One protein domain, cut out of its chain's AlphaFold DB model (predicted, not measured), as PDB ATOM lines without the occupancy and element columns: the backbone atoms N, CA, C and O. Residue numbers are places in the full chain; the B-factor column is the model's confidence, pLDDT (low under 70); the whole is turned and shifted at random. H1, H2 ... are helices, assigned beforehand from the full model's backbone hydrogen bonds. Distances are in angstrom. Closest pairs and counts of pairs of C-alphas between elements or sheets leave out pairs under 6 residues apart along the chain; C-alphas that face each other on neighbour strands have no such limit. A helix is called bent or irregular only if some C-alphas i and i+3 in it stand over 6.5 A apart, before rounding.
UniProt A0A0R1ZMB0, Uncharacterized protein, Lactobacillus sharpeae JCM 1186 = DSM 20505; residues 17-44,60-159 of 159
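What this domain is: This is residues 17 to 44 and 60 to 159 of the 159 residues of an uncharacterized protein of Lactobacillus sharpeae JCM 1186 = DSM 20505 (UniProt A0A0R1ZMB0). Picture a compact up-and-down bundle of five helices, with H4 in the core, H1 and H3 packed on different sides of it, and H5 beside its later part. The bent helix H2 packs on H5 and, with its arm H2b, on H3, on the side away from H1, and residues 60 to 66, of which 64 to 66 belong to H2, stick out free. The printed part has 128 residues with five named helices, in the order H1, H2, H3, H4, H5 along the chain, and no named strand; the class is all helix. It is compact, with a radius of gyration of the C-alphas of 14.6 A, and it spans 45 by 30 by 29 A.

How they stand to each other: Begin with H1, residues 17 to 42, and look along it to Gly 26. There it touches H4, residues 119 to 139: the closest C-alphas, those of Gly 26 and Gly 131, are 4.3 A apart, and the two run opposite ways at a shallow tilt of 15 degrees. With residues 23 to 34 alone, H1 also touches H5, residues 142 to 158, the same way at a shallow tilt of 24 degrees; the closest C-alphas are those of Leu 30 and Asn 152, 6.9 A apart. H4 and H5 form a helical hairpin through a tight link; their closest C-alphas, those of Leu 132 and Ser 145, are 5.5 A apart, at a steep tilt of 37 degrees, only just past shallow. H3, residues 96 to 113, forms another hairpin with H4, opposite ways at a steep tilt of 45 degrees, where the C-alphas of Ser 107 and Gly 129 come closest, at 4.2 A. H2, residues 64 to 89, was assigned as one helix by its hydrogen bonds but is bent, with C-alphas 71 and 74 lying 6.6 A apart; its arms H2a, residues 64 to 71, and H2b, residues 74 to 89, stand at 28 degrees. H2b is itself irregular, with C-alphas 84 and 87 lying 6.53 A apart. H2b touches H5, closest at the C-alphas of Ile 76 and Val 146, 5.7 A apart, opposite ways at a shallow tilt of 33 degrees, only just short of steep. H2b also makes a hairpin with H3, closest at the C-alphas of Met 87 and Ser 102, 5.4 A apart. H2a touches H5 at the C-alphas of Thr 71 and Asn 153, their closest, 5.2 A apart. H1 is apart from H2a, H2b and H3. Every O i to N i+4 pair is within hydrogen-bond range in H1, H2a, H3, H4 and H5, and 9 of 12 are in H2b.

Where its parts are: Find C-alpha 17 at (-40.780, -54.098, -42.301); from there H1 runs 37.0 A to C-alpha 42 at (-44.033, -17.465, -38.459). After the cut, H2a covers 10.4 A from residue 64 to 71, and H2b 20.9 A from residue 74 to 89. Read on to H3, 26.2 A from residue 96 to 113, and to H4, 30.1 A from residue 119 to 139. H5 runs 24.3 A from residue 142 to C-alpha 158 at (-32.761, -25.991, -32.430).

The domain as a whole: Look for the two C-alphas farthest apart, those of Leu 61 and Thr 95, at 47.4 A. Residues 45 to 59 are cut out, and C-alphas 44 and 60 are 22.8 A apart across the cut. Of the links printed whole, H3 to H4 and H4 to H5 are tight, and H2 to H3, with 6 residues, is short. The model's confidence is low, under 70, at residues 90 to 94; the mean pLDDT of the printed part is 91.8.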
ATOM      1  N   LYS A  17     -39.863 -54.849 -41.420       89.81
ATOM      2  CA  LYS A  17     -40.780 -54.098 -42.301       89.81
ATOM      3  C   LYS A  17     -41.864 -53.342 -41.521       89.81
ATOM      4  O   LYS A  17     -42.229 -52.239 -41.905       89.81
ATOM      5  N   ARG A  18     -42.394 -53.932 -40.447       89.75
ATOM      6  CA  ARG A  18     -43.407 -53.312 -39.582       89.75
ATOM      7  C   ARG A  18     -42.803 -52.192 -38.739       89.75
ATOM      8  O   ARG A  18     -43.413 -51.133 -38.665       89.75
ATOM      9  N   VAL A  19     -41.610 -52.410 -38.181       92.25
ATOM     10  CA  VAL A  19     -40.861 -51.382 -37.437       92.25
ATOM     11  C   VAL A  19     -40.599 -50.170 -38.327       92.25
ATOM     12  O   VAL A  19     -40.976 -49.060 -37.970       92.25
ATOM     13  N   LEU A  20     -40.049 -50.393 -39.526       94.50
ATOM     14  CA  LEU A  20     -39.755 -49.318 -40.474       94.50
ATOM     15  C   LEU A  20     -41.018 -48.546 -40.877       94.50
ATOM     16  O   LEU A  20     -41.007 -47.323 -40.888       94.50
ATOM     17  N   ARG A  21     -42.124 -49.246 -41.161       95.19
ATOM     18  CA  ARG A  21     -43.410 -48.595 -41.453       95.19
ATOM     19  C   ARG A  21     -43.899 -47.736 -40.288       95.19
ATOM     20  O   ARG A  21     -44.337 -46.620 -40.527       95.19
ATOM     21  N   GLY A  22     -43.811 -48.240 -39.056       94.50
ATOM     22  CA  GLY A  22     -44.191 -47.490 -37.858       94.50
ATOM     23  C   GLY A  22     -43.376 -46.209 -37.697       94.50
ATOM     24  O   GLY A  22     -43.958 -45.143 -37.540       94.50
ATOM     25  N   LEU A  23     -42.049 -46.313 -37.820       97.00
ATOM     26  CA  LEU A  23     -41.137 -45.169 -37.747       97.00
ATOM     27  C   LEU A  23     -41.406 -44.138 -38.849       97.00
ATOM     28  O   LEU A  23     -41.445 -42.951 -38.558       97.00
ATOM     29  N   LEU A  24     -41.629 -44.574 -40.094       97.88
ATOM     30  CA  LEU A  24     -41.913 -43.667 -41.211       97.88
ATOM     31  C   LEU A  24     -43.245 -42.933 -41.038       97.88
ATOM     32  O   LEU A  24     -43.303 -41.730 -41.266       97.88
ATOM     33  N   ILE A  25     -44.304 -43.638 -40.628       97.88
ATOM     34  CA  ILE A  25     -45.616 -43.022 -40.384       97.88
ATOM     35  C   ILE A  25     -45.521 -42.031 -39.222       97.88
ATOM     36  O   ILE A  25     -45.986 -40.902 -39.348       97.88
ATOM     37  N   GLY A  26     -44.899 -42.438 -38.114       97.62
ATOM     38  CA  GLY A  26     -44.684 -41.571 -36.962       97.62
ATOM     39  C   GLY A  26     -43.900 -40.320 -37.327       97.62
ATOM     40  O   GLY A  26     -44.363 -39.215 -37.068       97.62
ATOM     41  N   PHE A  27     -42.749 -40.490 -37.981       97.75
ATOM     42  CA  PHE A  27     -41.908 -39.381 -38.420       97.75
ATOM     43  C   PHE A  27     -42.653 -38.439 -39.362       97.75
ATOM     44  O   PHE A  27     -42.589 -37.232 -39.169       97.75
ATOM     45  N   ALA A  28     -43.401 -38.963 -40.338       98.12
ATOM     46  CA  ALA A  28     -44.187 -38.136 -41.247       98.12
ATOM     47  C   ALA A  28     -45.234 -37.299 -40.498       98.12
ATOM     48  O   ALA A  28     -45.358 -36.109 -40.766       98.12
ATOM     49  N   ILE A  29     -45.946 -37.892 -39.532       98.19
ATOM     50  CA  ILE A  29     -46.921 -37.162 -38.707       98.19
ATOM     51  C   ILE A  29     -46.223 -36.053 -37.917       98.19
ATOM     52  O   ILE A  29     -46.660 -34.908 -37.984       98.19
ATOM     53  N   LEU A  30     -45.136 -36.367 -37.207       97.25
ATOM     54  CA  LEU A  30     -44.409 -35.381 -36.401       97.25
ATOM     55  C   LEU A  30     -43.819 -34.257 -37.255       97.25
ATOM     56  O   LEU A  30     -43.979 -33.087 -36.928       97.25
ATOM     57  N   PHE A  31     -43.221 -34.599 -38.394       96.06
ATOM     58  CA  PHE A  31     -42.691 -33.622 -39.336       96.06
ATOM     59  C   PHE A  31     -43.790 -32.703 -39.883       96.06
ATOM     60  O   PHE A  31     -43.603 -31.491 -39.940       96.06
ATOM     61  N   CYS A  32     -44.954 -33.250 -40.248       96.81
ATOM     62  CA  CYS A  32     -46.095 -32.444 -40.680       96.81
ATOM     63  C   CYS A  32     -46.607 -31.525 -39.565       96.81
ATOM     64  O   CYS A  32     -46.899 -30.365 -39.841       96.81
ATOM     65  N   VAL A  33     -46.698 -32.015 -38.324       95.38
ATOM     66  CA  VAL A  33     -47.085 -31.196 -37.164       95.38
ATOM     67  C   VAL A  33     -46.100 -30.046 -36.973       95.38
ATOM     68  O   VAL A  33     -46.535 -28.902 -36.865       95.38
ATOM     69  N   GLN A  34     -44.795 -30.327 -37.010       93.00
ATOM     70  CA  GLN A  34     -43.763 -29.303 -36.869       93.00
ATOM     71  C   GLN A  34     -43.839 -28.272 -37.997       93.00
ATOM     72  O   GLN A  34     -43.854 -27.075 -37.735       93.00
ATOM     73  N   LEU A  35     -43.957 -28.723 -39.248       94.38
ATOM     74  CA  LEU A  35     -44.046 -27.839 -40.407       94.38
ATOM     75  C   LEU A  35     -45.269 -26.917 -40.324       94.38
ATOM     76  O   LEU A  35     -45.151 -25.714 -40.548       94.38
ATOM     77  N   VAL A  36     -46.438 -27.469 -39.989       94.69
ATOM     78  CA  VAL A  36     -47.670 -26.687 -39.825       94.69
ATOM     79  C   VAL A  36     -47.525 -25.699 -38.670       94.69
ATOM     80  O   VAL A  36     -47.827 -24.525 -38.861       94.69
ATOM     81  N   SER A  37     -47.025 -26.140 -37.511       92.44
ATOM     82  CA  SER A  37     -46.797 -25.269 -36.350       92.44
ATOM     83  C   SER A  37     -45.883 -24.093 -36.710       92.44
ATOM     84  O   SER A  37     -46.273 -22.933 -36.569       92.44
ATOM     85  N   THR A  38     -44.718 -24.377 -37.300       91.25
ATOM     86  CA  THR A  38     -43.749 -23.357 -37.720       91.25
ATOM     87  C   THR A  38     -44.357 -22.370 -38.718       91.25
ATOM     88  O   THR A  38     -44.181 -21.164 -38.558       91.25
ATOM     89  N   ILE A  39     -45.110 -22.830 -39.725       94.44
ATOM     90  CA  ILE A  39     -45.768 -21.932 -40.691       94.44
ATOM     91  C   ILE A  39     -46.801 -21.038 -39.994       94.44
ATOM     92  O   ILE A  39     -46.822 -19.830 -40.227       94.44
ATOM     93  N   LEU A  40     -47.653 -21.595 -39.131       93.81
ATOM     94  CA  LEU A  40     -48.708 -20.827 -38.464       93.81
ATOM     95  C   LEU A  40     -48.137 -19.756 -37.523       93.81
ATOM     96  O   LEU A  40     -48.652 -18.638 -37.503       93.81
ATOM     97  N   VAL A  41     -47.066 -20.074 -36.791       91.88
ATOM     98  CA  VAL A  41     -46.396 -19.127 -35.887       91.88
ATOM     99  C   VAL A  41     -45.647 -18.049 -36.678       91.88
ATOM    100  O   VAL A  41     -45.817 -16.861 -36.414       91.88
ATOM    101  N   THR A  42     -44.857 -18.425 -37.689       92.38
ATOM    102  CA  THR A  42     -44.033 -17.465 -38.459       92.38
ATOM    103  C   THR A  42     -44.851 -16.528 -39.348       92.38
ATOM    104  O   THR A  42     -44.425 -15.407 -39.612       92.38
ATOM    105  N   THR A  43     -46.046 -16.946 -39.775       93.50
ATOM    106  CA  THR A  43     -47.000 -16.086 -40.500       93.50
ATOM    107  C   THR A  43     -47.835 -15.194 -39.577       93.50
ATOM    108  O   THR A  43     -48.604 -14.370 -40.067       93.50
ATOM    109  N   GLY A  44     -47.713 -15.353 -38.253       89.94
ATOM    110  CA  GLY A  44     -48.517 -14.628 -37.267       89.94
ATOM    111  C   GLY A  44     -49.982 -15.074 -37.207       89.94
ATOM    112  O   GLY A  44     -50.807 -14.371 -36.629       89.94
ATOM    113  N   THR A  60     -33.141 -20.579 -21.909       79.69
ATOM    114  CA  THR A  60     -32.279 -19.385 -21.938       79.69
ATOM    115  C   THR A  60     -31.661 -19.092 -20.565       79.69
ATOM    116  O   THR A  60     -30.506 -18.685 -20.483       79.69
ATOM    117  N   LEU A  61     -32.406 -19.313 -19.476       75.50
ATOM    118  CA  LEU A  61     -31.950 -19.012 -18.113       75.50
ATOM    119  C   LEU A  61     -31.078 -20.112 -17.491       75.50
ATOM    120  O   LEU A  61     -30.138 -19.805 -16.763       75.50
ATOM    121  N   ALA A  62     -31.405 -21.382 -17.731       77.19
ATOM    122  CA  ALA A  62     -30.782 -22.521 -17.054       77.19
ATOM    123  C   ALA A  62     -29.774 -23.292 -17.926       77.19
ATOM    124  O   ALA A  62     -29.095 -24.187 -17.420       77.19
ATOM    125  N   GLY A  63     -29.640 -22.945 -19.210       82.81
ATOM    126  CA  GLY A  63     -28.617 -23.485 -20.103       82.81
ATOM    127  C   GLY A  63     -28.724 -24.998 -20.335       82.81
ATOM    128  O   GLY A  63     -29.812 -25.575 -20.374       82.81
ATOM    129  N   LEU A  64     -27.568 -25.653 -20.489       86.06
ATOM    130  CA  LEU A  64     -27.463 -27.047 -20.940       86.06
ATOM    131  C   LEU A  64     -28.265 -28.069 -20.099       86.06
ATOM    132  O   LEU A  64     -28.938 -28.906 -20.707       86.06
ATOM    133  N   PRO A  65     -28.266 -28.037 -18.748       86.88
ATOM    134  CA  PRO A  65     -29.025 -29.008 -17.951       86.88
ATOM    135  C   PRO A  65     -30.536 -28.975 -18.211       86.88
ATOM    136  O   PRO A  65     -31.180 -30.026 -18.280       86.88
ATOM    137  N   MET A  66     -31.108 -27.782 -18.394       87.88
ATOM    138  CA  MET A  66     -32.537 -27.635 -18.679       87.88
ATOM    139  C   MET A  66     -32.863 -28.100 -20.095       87.88
ATOM    140  O   MET A  66     -33.832 -28.832 -20.290       87.88
ATOM    141  N   THR A  67     -32.013 -27.763 -21.070       88.31
ATOM    142  CA  THR A  67     -32.156 -28.248 -22.447       88.31
ATOM    143  C   THR A  67     -32.151 -29.774 -22.505       88.31
ATOM    144  O   THR A  67     -33.039 -30.355 -23.120       88.31
ATOM    145  N   LEU A  68     -31.221 -30.448 -21.816       90.00
ATOM    146  CA  LEU A  68     -31.194 -31.918 -21.752       90.00
ATOM    147  C   LEU A  68     -32.436 -32.492 -21.058       90.00
ATOM    148  O   LEU A  68     -32.964 -33.523 -21.473       90.00
ATOM    149  N   SER A  69     -32.935 -31.814 -20.026       90.62
ATOM    150  CA  SER A  69     -34.139 -32.251 -19.317       90.62
ATOM    151  C   SER A  69     -35.374 -32.210 -20.223       90.62
ATOM    152  O   SER A  69     -36.109 -33.190 -20.288       90.62
ATOM    153  N   ILE A  70     -35.566 -31.126 -20.978       88.94
ATOM    154  CA  ILE A  70     -36.716 -30.937 -21.880       88.94
ATOM    155  C   ILE A  70     -36.612 -31.816 -23.135       88.94
ATOM    156  O   ILE A  70     -37.608 -32.354 -23.615       88.94
ATOM    157  N   THR A  71     -35.406 -31.971 -23.685       91.50
ATOM    158  CA  THR A  71     -35.210 -32.686 -24.959       91.50
ATOM    159  C   THR A  71     -35.029 -34.191 -24.793       91.50
ATOM    160  O   THR A  71     -35.284 -34.927 -25.740       91.50
ATOM    161  N   ILE A  72     -34.618 -34.669 -23.610       94.12
ATOM    162  CA  ILE A  72     -34.323 -36.090 -23.366       94.12
ATOM    163  C   ILE A  72     -35.144 -36.646 -22.202       94.12
ATOM    164  O   ILE A  72     -35.910 -37.592 -22.388       94.12
ATOM    165  N   ALA A  73     -34.993 -36.087 -20.998       95.25
ATOM    166  CA  ALA A  73     -35.570 -36.688 -19.792       95.25
ATOM    167  C   ALA A  73     -37.110 -36.647 -19.779       95.25
ATOM    168  O   ALA A  73     -37.750 -37.642 -19.426       95.25
ATOM    169  N   ALA A  74     -37.698 -35.525 -20.201       93.94
ATOM    170  CA  ALA A  74     -39.143 -35.359 -20.316       93.94
ATOM    171  C   ALA A  74     -39.744 -36.343 -21.342       93.94
ATOM    172  O   ALA A  74     -40.552 -37.173 -20.920       93.94
ATOM    173  N   PRO A  75     -39.272 -36.415 -22.607       96.19
ATOM    174  CA  PRO A  75     -39.730 -37.417 -23.571       96.19
ATOM    175  C   PRO A  75     -39.646 -38.862 -23.080       96.19
ATOM    176  O   PRO A  75     -40.576 -39.638 -23.289       96.19
ATOM    177  N   ILE A  76     -38.559 -39.247 -22.399       98.12
ATOM    178  CA  ILE A  76     -38.433 -40.598 -21.830       98.12
ATOM    179  C   ILE A  76     -39.547 -40.853 -20.809       98.12
ATOM    180  O   ILE A  76     -40.209 -41.891 -20.861       98.12
ATOM    181  N   THR A  77     -39.754 -39.909 -19.893       97.62
ATOM    182  CA  THR A  77     -40.752 -40.020 -18.823       97.62
ATOM    183  C   THR A  77     -42.166 -40.081 -19.392       97.62
ATOM    184  O   THR A  77     -42.953 -40.954 -19.024       97.62
ATOM    185  N   GLU A  78     -42.480 -39.204 -20.339       97.69
ATOM    186  CA  GLU A  78     -43.777 -39.158 -21.004       97.69
ATOM    187  C   GLU A  78     -44.063 -40.459 -21.756       97.69
ATOM    188  O   GLU A  78     -45.124 -41.055 -21.584       97.69
ATOM    189  N   GLU A  79     -43.107 -40.978 -22.527       98.00
ATOM    190  CA  GLU A  79     -43.302 -42.236 -23.249       98.00
ATOM    191  C   GLU A  79     -43.464 -43.435 -22.307       98.00
ATOM    192  O   GLU A  79     -44.309 -44.302 -22.559       98.00
ATOM    193  N   LEU A  80     -42.726 -43.483 -21.193       97.50
ATOM    194  CA  LEU A  80     -42.913 -44.507 -20.161       97.50
ATOM    195  C   LEU A  80     -44.340 -44.488 -19.600       97.50
ATOM    196  O   LEU A  80     -44.943 -45.549 -19.446       97.50
ATOM    197  N   ILE A  81     -44.908 -43.307 -19.355       96.50
ATOM    198  CA  ILE A  81     -46.272 -43.160 -18.832       96.50
ATOM    199  C   ILE A  81     -47.310 -43.486 -19.914       96.50
ATOM    200  O   ILE A  81     -48.179 -44.333 -19.715       96.50
ATOM    201  N   PHE A  82     -47.233 -42.847 -21.079       96.38
ATOM    202  CA  PHE A  82     -48.300 -42.903 -22.077       96.38
ATOM    203  C   PHE A  82     -48.261 -44.161 -22.950       96.38
ATOM    204  O   PHE A  82     -49.319 -44.678 -23.318       96.38
ATOM    205  N   ARG A  83     -47.074 -44.668 -23.307       94.88
ATOM    206  CA  ARG A  83     -46.911 -45.840 -24.193       94.88
ATOM    207  C   ARG A  83     -46.527 -47.075 -23.387       94.88
ATOM    208  O   ARG A  83     -47.064 -48.153 -23.635       94.88
ATOM    209  N   GLY A  84     -45.642 -46.915 -22.404       91.94
ATOM    210  CA  GLY A  84     -45.213 -47.989 -21.509       91.94
ATOM    211  C   GLY A  84     -46.321 -48.452 -20.565       91.94
ATOM    212  O   GLY A  84     -46.665 -49.632 -20.563       91.94
ATOM    213  N   LEU A  85     -46.914 -47.539 -19.797       92.62
ATOM    214  CA  LEU A  85     -47.940 -47.870 -18.813       92.62
ATOM    215  C   LEU A  85     -49.342 -47.837 -19.431       92.62
ATOM    216  O   LEU A  85     -50.007 -48.865 -19.494       92.62
ATOM    217  N   LEU A  86     -49.794 -46.686 -19.927       92.12
ATOM    218  CA  LEU A  86     -51.201 -46.469 -20.273       92.12
ATOM    219  C   LEU A  86     -51.693 -47.367 -21.413       92.12
ATOM    220  O   LEU A  86     -52.708 -48.053 -21.267       92.12
ATOM    221  N   MET A  87     -50.972 -47.409 -22.536       91.00
ATOM    222  CA  MET A  87     -51.365 -48.247 -23.678       91.00
ATOM    223  C   MET A  87     -51.338 -49.751 -23.370       91.00
ATOM    224  O   MET A  87     -52.030 -50.504 -24.057       91.00
ATOM    225  N   ASN A  88     -50.583 -50.189 -22.355       87.94
ATOM    226  CA  ASN A  88     -50.507 -51.594 -21.950       87.94
ATOM    227  C   ASN A  88     -51.444 -51.948 -20.784       87.94
ATOM    228  O   ASN A  88     -51.924 -53.077 -20.732       87.94
ATOM    229  N   ALA A  89     -51.740 -51.009 -19.881       82.81
ATOM    230  CA  ALA A  89     -52.568 -51.239 -18.698       82.81
ATOM    231  C   ALA A  89     -54.060 -51.355 -19.036       82.81
ATOM    232  O   ALA A  89     -54.739 -52.257 -18.552       82.81
ATOM    233  N   PHE A  90     -54.580 -50.463 -19.885       66.44
ATOM    234  CA  PHE A  90     -56.025 -50.370 -20.107       66.44
ATOM    235  C   PHE A  90     -56.535 -51.244 -21.258       66.44
ATOM    236  O   PHE A  90     -57.725 -51.549 -21.300       66.44
ATOM    237  N   LEU A  91     -55.669 -51.664 -22.192       62.91
ATOM    238  CA  LEU A  91     -56.075 -52.416 -23.390       62.91
ATOM    239  C   LEU A  91     -55.146 -53.612 -23.689       62.91
ATOM    240  O   LEU A  91     -54.521 -53.661 -24.752       62.91
ATOM    241  N   PRO A  92     -55.094 -54.625 -22.798       58.69
ATOM    242  CA  PRO A  92     -54.299 -55.841 -23.013       58.69
ATOM    243  C   PRO A  92     -54.788 -56.667 -24.219       58.69
ATOM    244  O   PRO A  92     -54.020 -57.407 -24.841       58.69
ATOM    245  N   ASN A  93     -56.060 -56.508 -24.602       57.56
ATOM    246  CA  ASN A  93     -56.670 -57.221 -25.720       57.56
ATOM    247  C   ASN A  93     -56.229 -56.640 -27.069       57.56
ATOM    248  O   ASN A  93     -56.533 -55.501 -27.413       57.56
ATOM    249  N   ARG A  94     -55.580 -57.463 -27.899       67.50
ATOM    250  CA  ARG A  94     -55.014 -57.065 -29.204       67.50
ATOM    251  C   ARG A  94     -56.037 -56.971 -30.342       67.50
ATOM    252  O   ARG A  94     -55.725 -57.300 -31.485       67.50
ATOM    253  N   THR A  95     -57.259 -56.526 -30.058       84.12
ATOM    254  CA  THR A  95     -58.220 -56.247 -31.134       84.12
ATOM    255  C   THR A  95     -57.873 -54.927 -31.819       84.12
ATOM    256  O   THR A  95     -57.339 -54.006 -31.200       84.12
ATOM    257  N   ARG A  96     -58.218 -54.796 -33.105       84.50
ATOM    258  CA  ARG A  96     -58.013 -53.542 -33.848       84.50
ATOM    259  C   ARG A  96     -58.742 -52.364 -33.191       84.50
ATOM    260  O   ARG A  96     -58.201 -51.268 -33.148       84.50
ATOM    261  N   ARG A  97     -59.944 -52.600 -32.648       86.56
ATOM    262  CA  ARG A  97     -60.729 -51.579 -31.933       86.56
ATOM    263  C   ARG A  97     -60.026 -51.127 -30.657       86.56
ATOM    264  O   ARG A  97     -59.874 -49.932 -30.451       86.56
ATOM    265  N   ALA A  98     -59.539 -52.074 -29.859       86.75
ATOM    266  CA  ALA A  98     -58.760 -51.768 -28.668       86.75
ATOM    267  C   ALA A  98     -57.482 -50.987 -29.012       86.75
ATOM    268  O   ALA A  98     -57.171 -49.990 -28.380       86.75
ATOM    269  N   GLN A  99     -56.773 -51.357 -30.075       87.62
ATOM    270  CA  GLN A  99     -55.581 -50.615 -30.485       87.62
ATOM    271  C   GLN A  99     -55.886 -49.167 -30.907       87.62
ATOM    272  O   GLN A  99     -55.128 -48.263 -30.575       87.62
ATOM    273  N   VAL A 100     -56.992 -48.930 -31.619       91.69
ATOM    274  CA  VAL A 100     -57.412 -47.565 -31.980       91.69
ATOM    275  C   VAL A 100     -57.796 -46.771 -30.731       91.69
ATOM    276  O   VAL A 100     -57.343 -45.644 -30.569       91.69
ATOM    277  N   LEU A 101     -58.562 -47.372 -29.816       92.00
ATOM    278  CA  LEU A 101     -58.946 -46.727 -28.560       92.00
ATOM    279  C   LEU A 101     -57.730 -46.379 -27.693       92.00
ATOM    280  O   LEU A 101     -57.690 -45.286 -27.140       92.00
ATOM    281  N   SER A 102     -56.725 -47.258 -27.606       92.38
ATOM    282  CA  SER A 102     -55.512 -46.975 -26.833       92.38
ATOM    283  C   SER A 102     -54.686 -45.848 -27.445       92.38
ATOM    284  O   SER A 102     -54.187 -45.009 -26.704       92.38
ATOM    285  N   ILE A 103     -54.601 -45.772 -28.780       95.00
ATOM    286  CA  ILE A 103     -53.967 -44.648 -29.483       95.00
ATOM    287  C   ILE A 103     -54.713 -43.346 -29.182       95.00
ATOM    288  O   ILE A 103     -54.084 -42.376 -28.767       95.00
ATOM    289  N   CYS A 104     -56.038 -43.317 -29.348       95.69
ATOM    290  CA  CYS A 104     -56.836 -42.114 -29.111       95.69
ATOM    291  C   CYS A 104     -56.762 -41.655 -27.650       95.69
ATOM    292  O   CYS A 104     -56.537 -40.475 -27.402       95.69
ATOM    293  N   LEU A 105     -56.900 -42.574 -26.690       95.25
ATOM    294  CA  LEU A 105     -56.862 -42.254 -25.262       95.25
ATOM    295  C   LEU A 105     -55.472 -41.786 -24.818       95.25
ATOM    296  O   LEU A 105     -55.362 -40.774 -24.132       95.25
ATOM    297  N   SER A 106     -54.418 -42.492 -25.239       96.19
ATOM    298  CA  SER A 106     -53.029 -42.100 -24.969       96.19
ATOM    299  C   SER A 106     -52.743 -40.705 -25.522       96.19
ATOM    300  O   SER A 106     -52.219 -39.858 -24.805       96.19
ATOM    301  N   SER A 107     -53.174 -40.429 -26.757       97.88
ATOM    302  CA  SER A 107     -52.972 -39.129 -27.407       97.88
ATOM    303  C   SER A 107     -53.778 -38.016 -26.740       97.88
ATOM    304  O   SER A 107     -53.242 -36.942 -26.520       97.88
ATOM    305  N   ALA A 108     -55.033 -38.267 -26.359       97.50
ATOM    306  CA  ALA A 108     -55.865 -37.277 -25.677       97.50
ATOM    307  C   ALA A 108     -55.300 -36.893 -24.302       97.50
ATOM    308  O   ALA A 108     -55.254 -35.715 -23.952       97.50
ATOM    309  N   LEU A 109     -54.832 -37.877 -23.529       96.81
ATOM    310  CA  LEU A 109     -54.226 -37.616 -22.224       96.81
ATOM    311  C   LEU A 109     -52.861 -36.940 -22.362       96.81
ATOM    312  O   LEU A 109     -52.578 -36.007 -21.614       96.81
ATOM    313  N   PHE A 110     -52.067 -37.333 -23.360       96.94
ATOM    314  CA  PHE A 110     -50.842 -36.631 -23.732       96.94
ATOM    315  C   PHE A 110     -51.121 -35.152 -24.030       96.94
ATOM    316  O   PHE A 110     -50.500 -34.279 -23.436       96.94
ATOM    317  N   THR A 111     -52.121 -34.849 -24.861       96.88
ATOM    318  CA  THR A 111     -52.549 -33.468 -25.127       96.88
ATOM    319  C   THR A 111     -52.961 -32.733 -23.860       96.88
ATOM    320  O   THR A 111     -52.593 -31.579 -23.683       96.88
ATOM    321  N   SER A 112     -53.700 -33.383 -22.957       95.12
ATOM    322  CA  SER A 112     -54.212 -32.726 -21.749       95.12
ATOM    323  C   SER A 112     -53.109 -32.222 -20.813       95.12
ATOM    324  O   SER A 112     -53.241 -31.136 -20.252       95.12
ATOM    325  N   VAL A 113     -51.998 -32.962 -20.683       94.06
ATOM    326  CA  VAL A 113     -50.879 -32.564 -19.810       94.06
ATOM    327  C   VAL A 113     -50.004 -31.466 -20.420       94.06
ATOM    328  O   VAL A 113     -49.267 -30.815 -19.690       94.06
ATOM    329  N   HIS A 114     -50.128 -31.223 -21.728       91.38
ATOM    330  CA  HIS A 114     -49.438 -30.146 -22.447       91.38
ATOM    331  C   HIS A 114     -50.167 -28.794 -22.365       91.38
ATOM    332  O   HIS A 114     -49.789 -27.854 -23.060       91.38
ATOM    333  N   THR A 115     -51.223 -28.713 -21.543       89.44
ATOM    334  CA  THR A 115     -51.966 -27.484 -21.217       89.44
ATOM    335  C   THR A 115     -52.271 -26.581 -22.429       89.44
ATOM    336  O   THR A 115     -52.005 -25.376 -22.385       89.44
ATOM    337  N   PRO A 116     -52.848 -27.128 -23.522       91.00
ATOM    338  CA  PRO A 116     -53.168 -26.349 -24.712       91.00
ATOM    339  C   PRO A 116     -54.154 -25.227 -24.374       91.00
ATOM    340  O   PRO A 116     -55.140 -25.451 -23.670       91.00
ATOM    341  N   THR A 117     -53.911 -24.026 -24.899       88.62
ATOM    342  CA  THR A 117     -54.767 -22.855 -24.651       88.62
ATOM    343  C   THR A 117     -55.710 -22.570 -25.814       88.62
ATOM    344  O   THR A 117     -56.745 -21.931 -25.622       88.62
ATOM    345  N   THR A 118     -55.395 -23.070 -27.009       91.06
ATOM    346  CA  THR A 118     -56.226 -22.924 -28.206       91.06
ATOM    347  C   THR A 118     -56.646 -24.276 -28.780       91.06
ATOM    348  O   THR A 118     -56.019 -25.310 -28.543       91.06
ATOM    349  N   LEU A 119     -57.704 -24.279 -29.599       92.75
ATOM    350  CA  LEU A 119     -58.099 -25.476 -30.347       92.75
ATOM    351  C   LEU A 119     -56.982 -25.950 -31.291       92.75
ATOM    352  O   LEU A 119     -56.835 -27.148 -31.512       92.75
ATOM    353  N   ILE A 120     -56.182 -25.026 -31.824       92.75
ATOM    354  CA  ILE A 120     -55.052 -25.362 -32.692       92.75
ATOM    355  C   ILE A 120     -53.978 -26.102 -31.887       92.75
ATOM    356  O   ILE A 120     -53.533 -27.156 -32.333       92.75
ATOM    357  N   ASP A 121     -53.651 -25.651 -30.672       91.75
ATOM    358  CA  ASP A 121     -52.713 -26.360 -29.787       91.75
ATOM    359  C   ASP A 121     -53.211 -27.767 -29.445       91.75
ATOM    360  O   ASP A 121     -52.440 -28.726 -29.474       91.75
ATOM    361  N   VAL A 122     -54.516 -27.917 -29.172       95.69
ATOM    362  CA  VAL A 122     -55.134 -29.235 -28.955       95.69
ATOM    363  C   VAL A 122     -54.873 -30.139 -30.159       95.69
ATOM    364  O   VAL A 122     -54.437 -31.275 -29.983       95.69
ATOM    365  N   LEU A 123     -55.103 -29.647 -31.380       96.44
ATOM    366  CA  LEU A 123     -54.903 -30.422 -32.604       96.44
ATOM    367  C   LEU A 123     -53.426 -30.759 -32.853       96.44
ATOM    368  O   LEU A 123     -53.134 -31.893 -33.243       96.44
ATOM    369  N   LEU A 124     -52.505 -29.823 -32.608       95.00
ATOM    370  CA  LEU A 124     -51.064 -30.035 -32.776       95.00
ATOM    371  C   LEU A 124     -50.546 -31.089 -31.788       95.00
ATOM    372  O   LEU A 124     -49.995 -32.109 -32.213       95.00
ATOM    373  N   TYR A 125     -50.809 -30.921 -30.487       96.19
ATOM    374  CA  TYR A 125     -50.380 -31.884 -29.470       96.19
ATOM    375  C   TYR A 125     -51.075 -33.238 -29.611       96.19
ATOM    376  O   TYR A 125     -50.446 -34.277 -29.406       96.19
ATOM    377  N   PHE A 126     -52.356 -33.266 -29.989       98.25
ATOM    378  CA  PHE A 126     -53.060 -34.529 -30.237       98.25
ATOM    379  C   PHE A 126     -52.463 -35.276 -31.424       98.25
ATOM    380  O   PHE A 126     -52.219 -36.478 -31.330       98.25
ATOM    381  N   SER A 127     -52.165 -34.575 -32.518       98.06
ATOM    382  CA  SER A 127     -51.538 -35.171 -33.701       98.06
ATOM    383  C   SER A 127     -50.136 -35.701 -33.392       98.06
ATOM    384  O   SER A 127     -49.799 -36.814 -33.798       98.06
ATOM    385  N   MET A 128     -49.351 -34.963 -32.601       97.56
ATOM    386  CA  MET A 128     -48.065 -35.431 -32.078       97.56
ATOM    387  C   MET A 128     -48.230 -36.703 -31.234       97.56
ATOM    388  O   MET A 128     -47.553 -37.708 -31.472       97.56
ATOM    389  N   GLY A 129     -49.195 -36.703 -30.310       98.19
ATOM    390  CA  GLY A 129     -49.554 -37.874 -29.517       98.19
ATOM    391  C   GLY A 129     -49.924 -39.082 -30.389       98.19
ATOM    392  O   GLY A 129     -49.450 -40.197 -30.150       98.19
ATOM    393  N   VAL A 130     -50.692 -38.870 -31.460       98.50
ATOM    394  CA  VAL A 130     -51.054 -39.931 -32.405       98.50
ATOM    395  C   VAL A 130     -49.813 -40.477 -33.108       98.50
ATOM    396  O   VAL A 130     -49.658 -41.696 -33.169       98.50
ATOM    397  N   GLY A 131     -48.904 -39.623 -33.588       98.38
ATOM    398  CA  GLY A 131     -47.665 -40.050 -34.251       98.38
ATOM    399  C   GLY A 131     -46.809 -40.971 -33.375       98.38
ATOM    400  O   GLY A 131     -46.394 -42.053 -33.809       98.38
ATOM    401  N   LEU A 132     -46.622 -40.600 -32.110       98.38
ATOM    402  CA  LEU A 132     -45.874 -41.394 -31.128       98.38
ATOM    403  C   LEU A 132     -46.610 -42.695 -30.759       98.38
ATOM    404  O   LEU A 132     -46.040 -43.788 -30.798       98.38
ATOM    405  N   ALA A 133     -47.917 -42.623 -30.495       97.12
ATOM    406  CA  ALA A 133     -48.720 -43.801 -30.163       97.12
ATOM    407  C   ALA A 133     -48.796 -44.805 -31.330       97.12
ATOM    408  O   ALA A 133     -48.699 -46.013 -31.111       97.12
ATOM    409  N   VAL A 134     -48.909 -44.329 -32.575       96.62
ATOM    410  CA  VAL A 134     -48.856 -45.162 -33.786       96.62
ATOM    411  C   VAL A 134     -47.479 -45.801 -33.944       96.62
ATOM    412  O   VAL A 134     -47.404 -47.002 -34.215       96.62
ATOM    413  N   THR A 135     -46.398 -45.048 -33.723       97.19
ATOM    414  CA  THR A 135     -45.031 -45.586 -33.757       97.19
ATOM    415  C   THR A 135     -44.918 -46.779 -32.818       97.19
ATOM    416  O   THR A 135     -44.624 -47.888 -33.268       97.19
ATOM    417  N   TYR A 136     -45.272 -46.596 -31.543       95.56
ATOM    418  CA  TYR A 136     -45.261 -47.669 -30.552       95.56
ATOM    419  C   TYR A 136     -46.187 -48.841 -30.922       95.56
ATOM    420  O   TYR A 136     -45.815 -50.011 -30.811       95.56
ATOM    421  N   ALA A 137     -47.390 -48.552 -31.420       92.75
ATOM    422  CA  ALA A 137     -48.370 -49.558 -31.811       92.75
ATOM    423  C   ALA A 137     -47.858 -50.504 -32.917       92.75
ATOM    424  O   ALA A 137     -48.186 -51.701 -32.900       92.75
ATOM    425  N   TYR A 138     -47.057 -49.985 -33.855       91.50
ATOM    426  CA  TYR A 138     -46.440 -50.746 -34.944       91.50
ATOM    427  C   TYR A 138     -45.139 -51.438 -34.528       91.50
ATOM    428  O   TYR A 138     -44.946 -52.610 -34.864       91.50
ATOM    429  N   THR A 139     -44.249 -50.730 -33.827       92.44
ATOM    430  CA  THR A 139     -42.915 -51.236 -33.474       92.44
ATOM    431  C   THR A 139     -42.971 -52.221 -32.315       92.44
ATOM    432  O   THR A 139     -42.179 -53.158 -32.280       92.44
ATOM    433  N   ARG A 140     -43.923 -52.028 -31.388       90.75
ATOM    434  CA  ARG A 140     -43.981 -52.694 -30.077       90.75
ATOM    435  C   ARG A 140     -42.690 -52.542 -29.272       90.75
ATOM    436  O   ARG A 140     -42.428 -53.336 -28.377       90.75
ATOM    437  N   ASP A 141     -41.923 -51.500 -29.575       91.88
ATOM    438  CA  ASP A 141     -40.673 -51.157 -28.914       91.88
ATOM    439  C   ASP A 141     -40.749 -49.700 -28.466       91.88
ATOM    440  O   ASP A 141     -40.884 -48.786 -29.289       91.88
ATOM    441  N   LEU A 142     -40.674 -49.497 -27.151       94.50
ATOM    442  CA  LEU A 142     -40.737 -48.176 -26.543       94.50
ATOM    443  C   LEU A 142     -39.567 -47.296 -27.000       94.50
ATOM    444  O   LEU A 142     -39.752 -46.099 -27.197       94.50
ATOM    445  N   LYS A 143     -38.395 -47.892 -27.264       96.25
ATOM    446  CA  LYS A 143     -37.197 -47.168 -27.715       96.25
ATOM    447  C   LYS A 143     -37.434 -46.439 -29.032       96.25
ATOM    448  O   LYS A 143     -36.901 -45.355 -29.230       96.25
ATOM    449  N   CYS A 144     -38.252 -47.012 -29.916       96.44
ATOM    450  CA  CYS A 144     -38.600 -46.379 -31.186       96.44
ATOM    451  C   CYS A 144     -39.417 -45.099 -30.976       96.44
ATOM    452  O   CYS A 144     -39.150 -44.096 -31.626       96.44
ATOM    453  N   SER A 145     -40.397 -45.135 -30.068       97.06
ATOM    454  CA  SER A 145     -41.239 -43.973 -29.763       97.06
ATOM    455  C   SER A 145     -40.451 -42.902 -29.004       97.06
ATOM    456  O   SER A 145     -40.459 -41.744 -29.401       97.06
ATOM    457  N   VAL A 146     -39.664 -43.310 -27.999       98.31
ATOM    458  CA  VAL A 146     -38.745 -42.432 -27.251       98.31
ATOM    459  C   VAL A 146     -37.759 -41.738 -28.183       98.31
ATOM    460  O   VAL A 146     -37.638 -40.520 -28.141       98.31
ATOM    461  N   GLY A 147     -37.071 -42.489 -29.046       98.06
ATOM    462  CA  GLY A 147     -36.093 -41.912 -29.966       98.06
ATOM    463  C   GLY A 147     -36.724 -40.913 -30.932       98.06
ATOM    464  O   GLY A 147     -36.147 -39.860 -31.189       98.06
ATOM    465  N   LEU A 148     -37.928 -41.211 -31.422       97.88
ATOM    466  CA  LEU A 148     -38.657 -40.311 -32.308       97.88
ATOM    467  C   LEU A 148     -39.142 -39.043 -31.578       97.88
ATOM    468  O   LEU A 148     -39.076 -37.955 -32.143       97.88
ATOM    469  N   HIS A 149     -39.572 -39.167 -30.323       98.00
ATOM    470  CA  HIS A 149     -39.982 -38.036 -29.492       98.00
ATOM    471  C   HIS A 149     -38.797 -37.118 -29.159       98.00
ATOM    472  O   HIS A 149     -38.877 -35.909 -29.360       98.00
ATOM    473  N   ILE A 150     -37.665 -37.693 -28.742       97.69
ATOM    474  CA  ILE A 150     -36.420 -36.945 -28.515       97.69
ATOM    475  C   ILE A 150     -36.013 -36.209 -29.791       97.69
ATOM    476  O   ILE A 150     -35.726 -35.017 -29.741       97.69
ATOM    477  N   LEU A 151     -36.035 -36.890 -30.945       96.12
ATOM    478  CA  LEU A 151     -35.727 -36.259 -32.226       96.12
ATOM    479  C   LEU A 151     -36.646 -35.061 -32.494       96.12
ATOM    480  O   LEU A 151     -36.151 -34.002 -32.858       96.12
ATOM    481  N   ASN A 152     -37.955 -35.203 -32.278       95.25
ATOM    482  CA  ASN A 152     -38.908 -34.110 -32.460       95.25
ATOM    483  C   ASN A 152     -38.601 -32.909 -31.554       95.25
ATOM    484  O   ASN A 152     -38.528 -31.786 -32.045       95.25
ATOM    485  N   ASN A 153     -38.356 -33.137 -30.259       92.69
ATOM    486  CA  ASN A 153     -38.048 -32.049 -29.326       92.69
ATOM    487  C   ASN A 153     -36.702 -31.387 -29.625       92.69
ATOM    488  O   ASN A 153     -36.587 -30.171 -29.502       92.69
ATOM    489  N   VAL A 154     -35.693 -32.153 -30.045       91.00
ATOM    490  CA  VAL A 154     -34.410 -31.598 -30.497       91.00
ATOM    491  C   VAL A 154     -34.625 -30.714 -31.724       91.00
ATOM    492  O   VAL A 154     -34.194 -29.567 -31.711       91.00
ATOM    493  N   LEU A 155     -35.329 -31.198 -32.753       89.56
ATOM    494  CA  LEU A 155     -35.603 -30.395 -33.950       89.56
ATOM    495  C   LEU A 155     -36.363 -29.116 -33.592       89.56
ATOM    496  O   LEU A 155     -35.920 -28.047 -33.973       89.56
ATOM    497  N   SER A 156     -37.420 -29.207 -32.785       85.19
ATOM    498  CA  SER A 156     -38.196 -28.039 -32.351       85.19
ATOM    499  C   SER A 156     -37.403 -27.045 -31.496       85.19
ATOM    500  O   SER A 156     -37.773 -25.878 -31.433       85.19
ATOM    501  N   THR A 157     -36.373 -27.492 -30.772       84.44
ATOM    502  CA  THR A 157     -35.582 -26.613 -29.892       84.44
ATOM    503  C   THR A 157     -34.477 -25.883 -30.658       84.44
ATOM    504  O   THR A 157     -34.074 -24.794 -30.256       84.44
ATOM    505  N   PHE A 158     -33.951 -26.486 -31.729       82.69
ATOM    506  CA  PHE A 158     -32.761 -25.991 -32.430       82.69
ATOM    507  C   PHE A 158     -33.006 -25.516 -33.869       82.69
ATOM    508  O   PHE A 158     -32.081 -24.951 -34.457       82.69
ATOM    509  N   LEU A 159     -34.192 -25.746 -34.441       73.56
ATOM    510  CA  LEU A 159     -34.587 -25.333 -35.796       73.56
ATOM    511  C   LEU A 159     -35.870 -24.504 -35.752       73.56
ATOM    512  O   LEU A 159     -35.934 -23.531 -36.534       73.56
TER     513      LEU A 159